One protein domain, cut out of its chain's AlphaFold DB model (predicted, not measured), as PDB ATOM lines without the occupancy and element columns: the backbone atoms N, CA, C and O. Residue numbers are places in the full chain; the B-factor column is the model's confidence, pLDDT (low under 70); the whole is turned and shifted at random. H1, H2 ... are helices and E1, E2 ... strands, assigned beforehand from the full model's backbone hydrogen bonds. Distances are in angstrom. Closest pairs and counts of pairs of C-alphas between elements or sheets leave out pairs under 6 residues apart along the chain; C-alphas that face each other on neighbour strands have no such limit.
ATOM      1  N   ALA A 122     113.538 103.995 153.393       79.56
ATOM      2  CA  ALA A 122     113.212 103.168 154.554       79.56
ATOM      3  C   ALA A 122     113.190 103.998 155.839       79.56
ATOM      4  O   ALA A 122     114.012 104.896 156.014       79.56
ATOM      5  N   VAL A 123     112.281 103.667 156.755       83.56
ATOM      6  CA  VAL A 123     112.155 104.295 158.074       83.56
ATOM      7  C   VAL A 123     112.545 103.280 159.146       83.56
ATOM      8  O   VAL A 123     111.975 102.189 159.213       83.56
ATOM      9  N   HIS A 124     113.518 103.636 159.981       83.50
ATOM     10  CA  HIS A 124     114.071 102.798 161.040       83.50
ATOM     11  C   HIS A 124     113.836 103.421 162.411       83.50
ATOM     12  O   HIS A 124     114.171 104.582 162.631       83.50
ATOM     13  N   ALA A 125     113.327 102.616 163.334       86.75
ATOM     14  CA  ALA A 125     113.402 102.855 164.766       86.75
ATOM     15  C   ALA A 125     114.695 102.242 165.338       86.75
ATOM     16  O   ALA A 125     115.356 101.452 164.655       86.75
ATOM     17  N   PRO A 126     115.055 102.532 166.605       82.75
ATOM     18  CA  PRO A 126     116.176 101.864 167.274       82.75
ATOM     19  C   PRO A 126     116.065 100.331 167.288       82.75
ATOM     20  O   PRO A 126     117.077  99.638 167.326       82.75
ATOM     21  N   THR A 127     114.842  99.803 167.228       83.06
ATOM     22  CA  THR A 127     114.529  98.367 167.228       83.06
ATOM     23  C   THR A 127     114.575  97.720 165.842       83.06
ATOM     24  O   THR A 127     114.454  96.501 165.736       83.06
ATOM     25  N   GLY A 128     114.752  98.503 164.774       78.88
ATOM     26  CA  GLY A 128     114.813  98.013 163.400       78.88
ATOM     27  C   GLY A 128     113.916  98.794 162.444       78.88
ATOM     28  O   GLY A 128     113.414  99.872 162.749       78.88
ATOM     29  N   GLN A 129     113.736  98.259 161.240       81.12
ATOM     30  CA  GLN A 129     112.898  98.901 160.235       81.12
ATOM     31  C   GLN A 129     111.416  98.855 160.631       81.12
ATOM     32  O   GLN A 129     110.899  97.789 160.955       81.12
ATOM     33  N   VAL A 130     110.728  99.996 160.546       87.12
ATOM     34  CA  VAL A 130     109.294 100.140 160.870       87.12
ATOM     35  C   VAL A 130     108.425 100.452 159.653       87.12
ATOM     36  O   VAL A 130     107.217 100.239 159.699       87.12
ATOM     37  N   GLY A 131     109.022 100.882 158.538       84.31
ATOM     38  CA  GLY A 131     108.284 101.081 157.295       84.31
ATOM     39  C   GLY A 131     109.063 101.823 156.219       84.31
ATOM     40  O   GLY A 131     110.292 101.710 156.137       84.31
ATOM     41  N   PHE A 132     108.333 102.547 155.371       83.88
ATOM     42  CA  PHE A 132     108.854 103.197 154.170       83.88
ATOM     43  C   PHE A 132     108.117 104.507 153.867       83.88
ATOM     44  O   PHE A 132     106.919 104.632 154.108       83.88
ATOM     45  N   LEU A 133     108.821 105.453 153.253       81.88
ATOM     46  CA  LEU A 133     108.279 106.630 152.586       81.88
ATOM     47  C   LEU A 133     108.521 106.497 151.083       81.88
ATOM     48  O   LEU A 133     109.668 106.416 150.645       81.88
ATOM     49  N   ALA A 134     107.452 106.519 150.294       77.38
ATOM     50  CA  ALA A 134     107.524 106.467 148.840       77.38
ATOM     51  C   ALA A 134     107.069 107.766 148.202       77.38
ATOM     52  O   ALA A 134     106.156 108.405 148.707       77.38
ATOM     53  N   ARG A 135     107.651 108.156 147.066       73.25
ATOM     54  CA  ARG A 135     107.190 109.342 146.324       73.25
ATOM     55  C   ARG A 135     105.756 109.116 145.822       73.25
ATOM     56  O   ARG A 135     105.426 108.025 145.379       73.25
ATOM     57  N   GLY A 136     104.887 110.115 145.898       67.12
ATOM     58  CA  GLY A 136     103.526 110.050 145.367       67.12
ATOM     59  C   GLY A 136     103.497 110.135 143.836       67.12
ATOM     60  O   GLY A 136     104.423 110.651 143.212       67.12
ATOM     61  N   LYS A 137     102.421 109.622 143.220       56.62
ATOM     62  CA  LYS A 137     102.222 109.600 141.752       56.62
ATOM     63  C   LYS A 137     102.014 110.984 141.135       56.62
ATOM     64  O   LYS A 137     102.298 111.189 139.958       56.62
ATOM     65  N   SER A 138     101.453 111.911 141.897       53.84
ATOM     66  CA  SER A 138     101.181 113.279 141.474       53.84
ATOM     67  C   SER A 138     102.490 114.054 141.550       53.84
ATOM     68  O   SER A 138     103.054 114.156 142.632       53.84
ATOM     69  N   GLY A 139     102.971 114.586 140.419       49.78
ATOM     70  CA  GLY A 139     104.284 115.229 140.222       49.78
ATOM     71  C   GLY A 139     104.650 116.437 141.106       49.78
ATOM     72  O   GLY A 139     105.520 117.215 140.729       49.78
ATOM     73  N   GLY A 140     104.014 116.609 142.265       59.94
ATOM     74  CA  GLY A 140     104.449 117.471 143.358       59.94
ATOM     75  C   GLY A 140     105.267 116.730 144.435       59.94
ATOM     76  O   GLY A 140     105.487 115.518 144.346       59.94
ATOM     77  N   PRO A 141     105.721 117.455 145.476       65.75
ATOM     78  CA  PRO A 141     106.490 116.924 146.603       65.75
ATOM     79  C   PRO A 141     105.564 116.185 147.578       65.75
ATOM     80  O   PRO A 141     105.311 116.634 148.695       65.75
ATOM     81  N   THR A 142     104.978 115.091 147.101       80.81
ATOM     82  CA  THR A 142     104.114 114.225 147.899       80.81
ATOM     83  C   THR A 142     104.822 112.911 148.158       80.81
ATOM     84  O   THR A 142     105.532 112.397 147.289       80.81
ATOM     85  N   TRP A 143     104.624 112.366 149.348       84.25
ATOM     86  CA  TRP A 143     105.043 111.034 149.728       84.25
ATOM     87  C   TRP A 143     103.870 110.270 150.319       84.25
ATOM     88  O   TRP A 143     102.892 110.845 150.794       84.25
ATOM     89  N   VAL A 144     103.975 108.956 150.282       84.69
ATOM     90  CA  VAL A 144     103.049 108.034 150.913       84.69
ATOM     91  C   VAL A 144     103.860 107.191 151.875       84.69
ATOM     92  O   VAL A 144     104.888 106.626 151.497       84.69
ATOM     93  N   ALA A 145     103.421 107.149 153.122       86.69
ATOM     94  CA  ALA A 145     104.036 106.336 154.143       86.69
ATOM     95  C   ALA A 145     103.356 104.974 154.230       86.69
ATOM     96  O   ALA A 145     102.126 104.873 154.186       86.69
ATOM     97  N   TYR A 146     104.171 103.942 154.389       82.94
ATOM     98  CA  TYR A 146     103.748 102.556 154.491       82.94
ATOM     99  C   TYR A 146     104.405 101.896 155.695       82.94
ATOM    100  O   TYR A 146     105.562 102.194 155.998       82.94
ATOM    101  N   ASP A 147     103.705 100.968 156.339       84.38
ATOM    102  CA  ASP A 147     104.312 100.077 157.327       84.38
ATOM    103  C   ASP A 147     105.183  98.994 156.657       84.38
ATOM    104  O   ASP A 147     105.393  98.972 155.437       84.38
ATOM    105  N   ARG A 148     105.716  98.073 157.467       78.38
ATOM    106  CA  ARG A 148     106.533  96.945 156.984       78.38
ATOM    107  C   ARG A 148     105.769  95.993 156.064       78.38
ATOM    108  O   ARG A 148     106.383  95.391 155.184       78.38
ATOM    109  N   ASP A 149     104.464  95.858 156.275       72.88
ATOM    110  CA  ASP A 149     103.572  94.984 155.513       72.88
ATOM    111  C   ASP A 149     102.902  95.720 154.338       72.88
ATOM    112  O   ASP A 149     102.042  95.162 153.654       72.88
ATOM    113  N   ARG A 150     103.358  96.948 154.041       69.56
ATOM    114  CA  ARG A 150     102.921  97.808 152.929       69.56
ATOM    115  C   ARG A 150     101.495  98.320 153.051       69.56
ATOM    116  O   ARG A 150     100.923  98.770 152.055       69.56
ATOM    117  N   GLN A 151     100.932  98.314 154.249       77.38
ATOM    118  CA  GLN A 151      99.697  99.037 154.503       77.38
ATOM    119  C   GLN A 151      99.998 100.527 154.546       77.38
ATOM    120  O   GLN A 151     100.985 100.978 155.131       77.38
ATOM    121  N   ARG A 152      99.156 101.307 153.870       83.38
ATOM    122  CA  ARG A 152      99.302 102.758 153.826       83.38
ATOM    123  C   ARG A 152      98.967 103.336 155.197       83.38
ATOM    124  O   ARG A 152      97.833 103.211 155.648       83.38
ATOM    125  N   LEU A 153      99.930 104.031 155.789       87.50
ATOM    126  CA  LEU A 153      99.774 104.718 157.071       87.50
ATOM    127  C   LEU A 153      99.314 106.167 156.894       87.50
ATOM    128  O   LEU A 153      98.512 106.668 157.678       87.50
ATOM    129  N   GLY A 154      99.783 106.835 155.837       88.44
ATOM    130  CA  GLY A 154      99.413 108.222 155.574       88.44
ATOM    131  C   GLY A 154     100.017 108.806 154.303       88.44
ATOM    132  O   GLY A 154     100.827 108.176 153.622       88.44
ATOM    133  N   HIS A 155      99.601 110.025 153.982       89.56
ATOM    134  CA  HIS A 155     100.150 110.858 152.919       89.56
ATOM    135  C   HIS A 155     100.893 112.043 153.526       89.56
ATOM    136  O   HIS A 155     100.411 112.667 154.457       89.56
ATOM    137  N   VAL A 156     102.046 112.386 152.965       88.31
ATOM    138  CA  VAL A 156     102.848 113.546 153.360       88.31
ATOM    139  C   VAL A 156     102.962 114.466 152.155       88.31
ATOM    140  O   VAL A 156     103.220 114.003 151.047       88.31
ATOM    141  N   ARG A 157     102.786 115.772 152.329       88.75
ATOM    142  CA  ARG A 157     102.958 116.762 151.261       88.75
ATOM    143  C   ARG A 157     103.678 117.997 151.781       88.75
ATOM    144  O   ARG A 157     103.392 118.454 152.880       88.75
ATOM    145  N   ALA A 158     104.589 118.553 150.992       83.50
ATOM    146  CA  ALA A 158     105.217 119.826 151.338       83.50
ATOM    147  C   ALA A 158     104.321 121.010 150.931       83.50
ATOM    148  O   ALA A 158     103.960 121.143 149.759       83.50
ATOM    149  N   GLU A 159     104.004 121.892 151.879       84.38
ATOM    150  CA  GLU A 159     103.258 123.137 151.666       84.38
ATOM    151  C   GLU A 159     104.014 124.317 152.275       84.38
ATOM    152  O   GLU A 159     104.191 124.346 153.482       84.38
ATOM    153  N   ALA A 160     104.405 125.305 151.461       76.94
ATOM    154  CA  ALA A 160     104.901 126.632 151.868       76.94
ATOM    155  C   ALA A 160     105.504 126.734 153.296       76.94
ATOM    156  O   ALA A 160     104.971 127.440 154.147       76.94
ATOM    157  N   GLY A 161     106.623 126.036 153.539       77.44
ATOM    158  CA  GLY A 161     107.354 126.092 154.815       77.44
ATOM    159  C   GLY A 161     106.908 125.093 155.891       77.44
ATOM    160  O   GLY A 161     107.412 125.161 157.003       77.44
ATOM    161  N   ALA A 162     106.000 124.169 155.576       83.69
ATOM    162  CA  ALA A 162     105.548 123.099 156.459       83.69
ATOM    163  C   ALA A 162     105.402 121.768 155.703       83.69
ATOM    164  O   ALA A 162     105.245 121.727 154.476       83.69
ATOM    165  N   LEU A 163     105.402 120.668 156.450       87.56
ATOM    166  CA  LEU A 163     104.982 119.362 155.956       87.56
ATOM    167  C   LEU A 163     103.562 119.098 156.446       87.56
ATOM    168  O   LEU A 163     103.278 119.198 157.631       87.56
ATOM    169  N   VAL A 164     102.651 118.774 155.540       90.06
ATOM    170  CA  VAL A 164     101.285 118.391 155.890       90.06
ATOM    171  C   VAL A 164     101.179 116.884 155.788       90.06
ATOM    172  O   VAL A 164     101.470 116.313 154.737       90.06
ATOM    173  N   VAL A 165     100.771 116.246 156.878       92.00
ATOM    174  CA  VAL A 165     100.533 114.810 156.933       92.00
ATOM    175  C   VAL A 165      99.047 114.535 157.090       92.00
ATOM    176  O   VAL A 165      98.385 115.097 157.954       92.00
ATOM    177  N   GLU A 166      98.526 113.664 156.241       91.25
ATOM    178  CA  GLU A 166      97.198 113.085 156.356       91.25
ATOM    179  C   GLU A 166      97.355 111.624 156.777       91.25
ATOM    180  O   GLU A 166      97.801 110.788 155.987       91.25
ATOM    181  N   ALA A 167      97.035 111.315 158.029       88.38
ATOM    182  CA  ALA A 167      97.141 109.975 158.595       88.38
ATOM    183  C   ALA A 167      95.894 109.689 159.430       88.38
ATOM    184  O   ALA A 167      95.392 110.570 160.119       88.38
ATOM    185  N   GLN A 168      95.371 108.461 159.342       83.31
ATOM    186  CA  GLN A 168      94.201 108.021 160.123       83.31
ATOM    187  C   GLN A 168      92.944 108.911 159.967       83.31
ATOM    188  O   GLN A 168      92.099 108.959 160.853       83.31
ATOM    189  N   GLY A 169      92.793 109.592 158.825       83.06
ATOM    190  CA  GLY A 169      91.660 110.487 158.552       83.06
ATOM    191  C   GLY A 169      91.814 111.903 159.114       83.06
ATOM    192  O   GLY A 169      90.923 112.728 158.928       83.06
ATOM    193  N   GLU A 170      92.945 112.209 159.748       89.38
ATOM    194  CA  GLU A 170      93.260 113.536 160.263       89.38
ATOM    195  C   GLU A 170      94.369 114.202 159.449       89.38
ATOM    196  O   GLU A 170      95.283 113.540 158.955       89.38
ATOM    197  N   VAL A 171      94.304 115.531 159.346       92.56
ATOM    198  CA  VAL A 171      95.313 116.352 158.673       92.56
ATOM    199  C   VAL A 171      96.070 117.170 159.711       92.56
ATOM    200  O   VAL A 171      95.486 117.997 160.407       92.56
ATOM    201  N   HIS A 172      97.385 116.985 159.767       91.56
ATOM    202  CA  HIS A 172      98.287 117.670 160.691       91.56
ATOM    203  C   HIS A 172      99.317 118.492 159.916       91.56
ATOM    204  O   HIS A 172      99.816 118.057 158.877       91.56
ATOM    205  N   ARG A 173      99.654 119.684 160.421       92.62
ATOM    206  CA  ARG A 173     100.794 120.473 159.931       92.62
ATOM    207  C   ARG A 173     101.973 120.237 160.870       92.62
ATOM    208  O   ARG A 173     101.853 120.476 162.065       92.62
ATOM    209  N   CYS A 174     103.081 119.785 160.306       88.75
ATOM    210  CA  CYS A 174     104.325 119.460 160.985       88.75
ATOM    211  C   CYS A 174     105.414 120.456 160.581       88.75
ATOM    212  O   CYS A 174     105.499 120.861 159.412       88.75
ATOM    213  N   ALA A 175     106.249 120.833 161.544       85.25
ATOM    214  CA  ALA A 175     107.370 121.743 161.336       85.25
ATOM    215  C   ALA A 175     108.522 121.067 160.578       85.25
ATOM    216  O   ALA A 175     109.182 121.703 159.755       85.25
ATOM    217  N   ASP A 176     108.741 119.773 160.817       85.38
ATOM    218  CA  ASP A 176     109.822 119.011 160.203       85.38
ATOM    219  C   ASP A 176     109.457 117.541 159.938       85.38
ATOM    220  O   ASP A 176     108.352 117.067 160.211       85.38
ATOM    221  N   LEU A 177     110.405 116.815 159.338       83.50
ATOM    222  CA  LEU A 177     110.244 115.402 159.005       83.50
ATOM    223  C   LEU A 177     110.166 114.509 160.254       83.50
ATOM    224  O   LEU A 177     109.530 113.464 160.194       83.50
ATOM    225  N   GLY A 178     110.796 114.891 161.366       86.38
ATOM    226  CA  GLY A 178     110.747 114.134 162.615       86.38
ATOM    227  C   GLY A 178     109.324 114.054 163.158       86.38
ATOM    228  O   GLY A 178     108.834 112.951 163.403       86.38
ATOM    229  N   GLU A 179     108.631 115.193 163.230       88.69
ATOM    230  CA  GLU A 179     107.222 115.253 163.644       88.69
ATOM    231  C   GLU A 179     106.304 114.454 162.708       88.69
ATOM    232  O   GLU A 179     105.392 113.760 163.164       88.69
ATOM    233  N   VAL A 180     106.556 114.509 161.393       88.69
ATOM    234  CA  VAL A 180     105.812 113.696 160.416       88.69
ATOM    235  C   VAL A 180     105.987 112.210 160.712       88.69
ATOM    236  O   VAL A 180     105.007 111.469 160.747       88.69
ATOM    237  N   LEU A 181     107.226 111.758 160.904       90.25
ATOM    238  CA  LEU A 181     107.513 110.350 161.150       90.25
ATOM    239  C   LEU A 181     106.883 109.877 162.463       90.25
ATOM    240  O   LEU A 181     106.289 108.802 162.489       90.25
ATOM    241  N   GLU A 182     106.953 110.686 163.518       90.69
ATOM    242  CA  GLU A 182     106.321 110.371 164.798       90.69
ATOM    243  C   GLU A 182     104.807 110.218 164.660       90.69
ATOM    244  O   GLU A 182     104.245 109.227 165.122       90.69
ATOM    245  N   ARG A 183     104.152 111.139 163.947       91.38
ATOM    246  CA  ARG A 183     102.707 111.077 163.693       91.38
ATOM    247  C   ARG A 183     102.298 109.844 162.897       91.38
ATOM    248  O   ARG A 183     101.291 109.219 163.206       91.38
ATOM    249  N   VAL A 184     103.059 109.512 161.861       91.38
ATOM    250  CA  VAL A 184     102.721 108.421 160.939       91.38
ATOM    251  C   VAL A 184     102.991 107.050 161.548       91.38
ATOM    252  O   VAL A 184     102.191 106.133 161.380       91.38
ATOM    253  N   PHE A 185     104.138 106.892 162.206       89.94
ATOM    254  CA  PHE A 185     104.621 105.598 162.690       89.94
ATOM    255  C   PHE A 185     104.403 105.400 164.195       89.94
ATOM    256  O   PHE A 185     104.671 104.310 164.702       89.94
ATOM    257  N   GLY A 186     103.935 106.427 164.912       88.88
ATOM    258  CA  GLY A 186     103.668 106.384 166.350       88.88
ATOM    259  C   GLY A 186     104.922 106.204 167.208       88.88
ATOM    260  O   GLY A 186     104.833 105.657 168.304       88.88
ATOM    261  N   GLN A 187     106.101 106.576 166.696       86.50
ATOM    262  CA  GLN A 187     107.393 106.339 167.350       86.50
ATOM    263  C   GLN A 187     108.334 107.534 167.199       86.50
ATOM    264  O   GLN A 187     108.383 108.175 166.153       86.50
ATOM    265  N   THR A 188     109.139 107.789 168.228       86.38
ATOM    266  CA  THR A 188     110.182 108.821 168.217       86.38
ATOM    267  C   THR A 188     111.538 108.247 167.796       86.38
ATOM    268  O   THR A 188     111.717 107.035 167.665       86.38
ATOM    269  N   ALA A 189     112.516 109.130 167.562       84.75
ATOM    270  CA  ALA A 189     113.886 108.766 167.176       84.75
ATOM    271  C   ALA A 189     113.992 107.953 165.868       84.75
ATOM    272  O   ALA A 189     114.906 107.139 165.690       84.75
ATOM    273  N   LEU A 190     113.069 108.197 164.935       87.56
ATOM    274  CA  LEU A 190     113.043 107.543 163.633       87.56
ATOM    275  C   LEU A 190     114.104 108.117 162.686       87.56
ATOM    276  O   LEU A 190     114.381 109.316 162.667       87.56
ATOM    277  N   ARG A 191     114.699 107.243 161.872       85.00
ATOM    278  CA  ARG A 191     115.719 107.583 160.874       85.00
ATOM    279  C   ARG A 191     115.287 107.140 159.489       85.00
ATOM    280  O   ARG A 191     114.745 106.052 159.327       85.00
ATOM    281  N   VAL A 192     115.590 107.955 158.485       81.19
ATOM    282  CA  VAL A 192     115.204 107.714 157.090       81.19
ATOM    283  C   VAL A 192     116.438 107.381 156.252       81.19
ATOM    284  O   VAL A 192     117.412 108.134 156.285       81.19
ATOM    285  N   THR A 193     116.411 106.260 155.522       70.75
ATOM    286  CA  THR A 193     117.541 105.751 154.724       70.75
ATOM    287  C   THR A 193     117.108 105.363 153.299       70.75
ATOM    288  O   THR A 193     116.242 104.504 153.156       70.75
ATOM    289  N   PRO A 194     117.713 105.917 152.228       63.62
ATOM    290  CA  PRO A 194     118.696 107.006 152.254       63.62
ATOM    291  C   PRO A 194     118.100 108.275 152.877       63.62
ATOM    292  O   PRO A 194     116.881 108.387 152.987       63.62
TER     293      PRO A 194
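Overview. This is residues 122 to 194 of the 206 residues of the protein "PilZ domain-containing protein" of Planctomycetes bacterium (UniProt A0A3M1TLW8). One antiparallel sheet of seven strands curls like part of a barrel round a single short helix, H1, and the barrel stays open between its edge strands E6 and E7. Strands E1 to E6 zigzag across the sheet one after another; the printed part then passes through H1 and returns to add the short strand E7 beside E1. The printed part has 73 residues, with the named elements in the order E1 E2 E3 E4 E5 E6 H1 E7 along the chain; across the sheet the order is E6 E5 E4 E3 E2 E1 E7. The class is mostly strand. The whole is compact and rounded, with a radius of gyration of the C-alphas of 11.3 A and spans of 33 by 26 by 24 A.

Arrangement. E1, residues 122 to 125, and E2, residues 128 to 135, form a hairpin, with N 125 and O 128 2.8 A apart. E3, residues 142 to 147, is antiparallel to E2, with N 144 and O 134 2.7 A apart. E4, residues 152 to 159, pairs with E3 through N 143 and O 156 at 2.7 A. E5, residues 162 to 167, pairs with E4 through N 164 and O 157 at 2.8 A. E6, residues 170 to 174, is an edge strand, with N 174 and O 163 of E5 2.7 A apart. E1 to E6 make a meander, each strand the antiparallel neighbour of the one before. H1, residues 177 to 185, is on the sheet, which curls round it; the closest C-alphas of H1 and E4 are those of Val 184 and Leu 153, 6.1 A apart, and those of H1 and E5 are Val 184 and Ala 167, 6.2 A apart. Every O i to N i+4 pair of H1 is within hydrogen-bond range. E7, residues 191 to 193, is the other edge strand, antiparallel to E1 at 151 degrees, with N 122 and O 193 2.8 A apart. E7 is near H1 and apart from E6.

Along the chain. E1 begins at C-alpha 122, (113.212, 103.168, 154.554), and is 10.2 A long. E2 measures 21.9 A, E3 17.0 A, E4 20.9 A, E5 15.7 A and E6 12.6 A. H1 begins at C-alpha 177, (110.244, 115.402, 159.005), and spans 11.9 A. E7, 6.7 A long, ends at C-alpha 193, (117.541, 105.751, 154.724).

Size, cuts and confidence. The two C-alphas farthest apart are those of Thr 127 and Ala 160, at 33.6 A. The printed part has no cut and no long link; the link E2 to E3, six residues, is short and the others are tight. The mean pLDDT of the printed part is 82.3, with residues 136 to 141, 150 and 194 under 70.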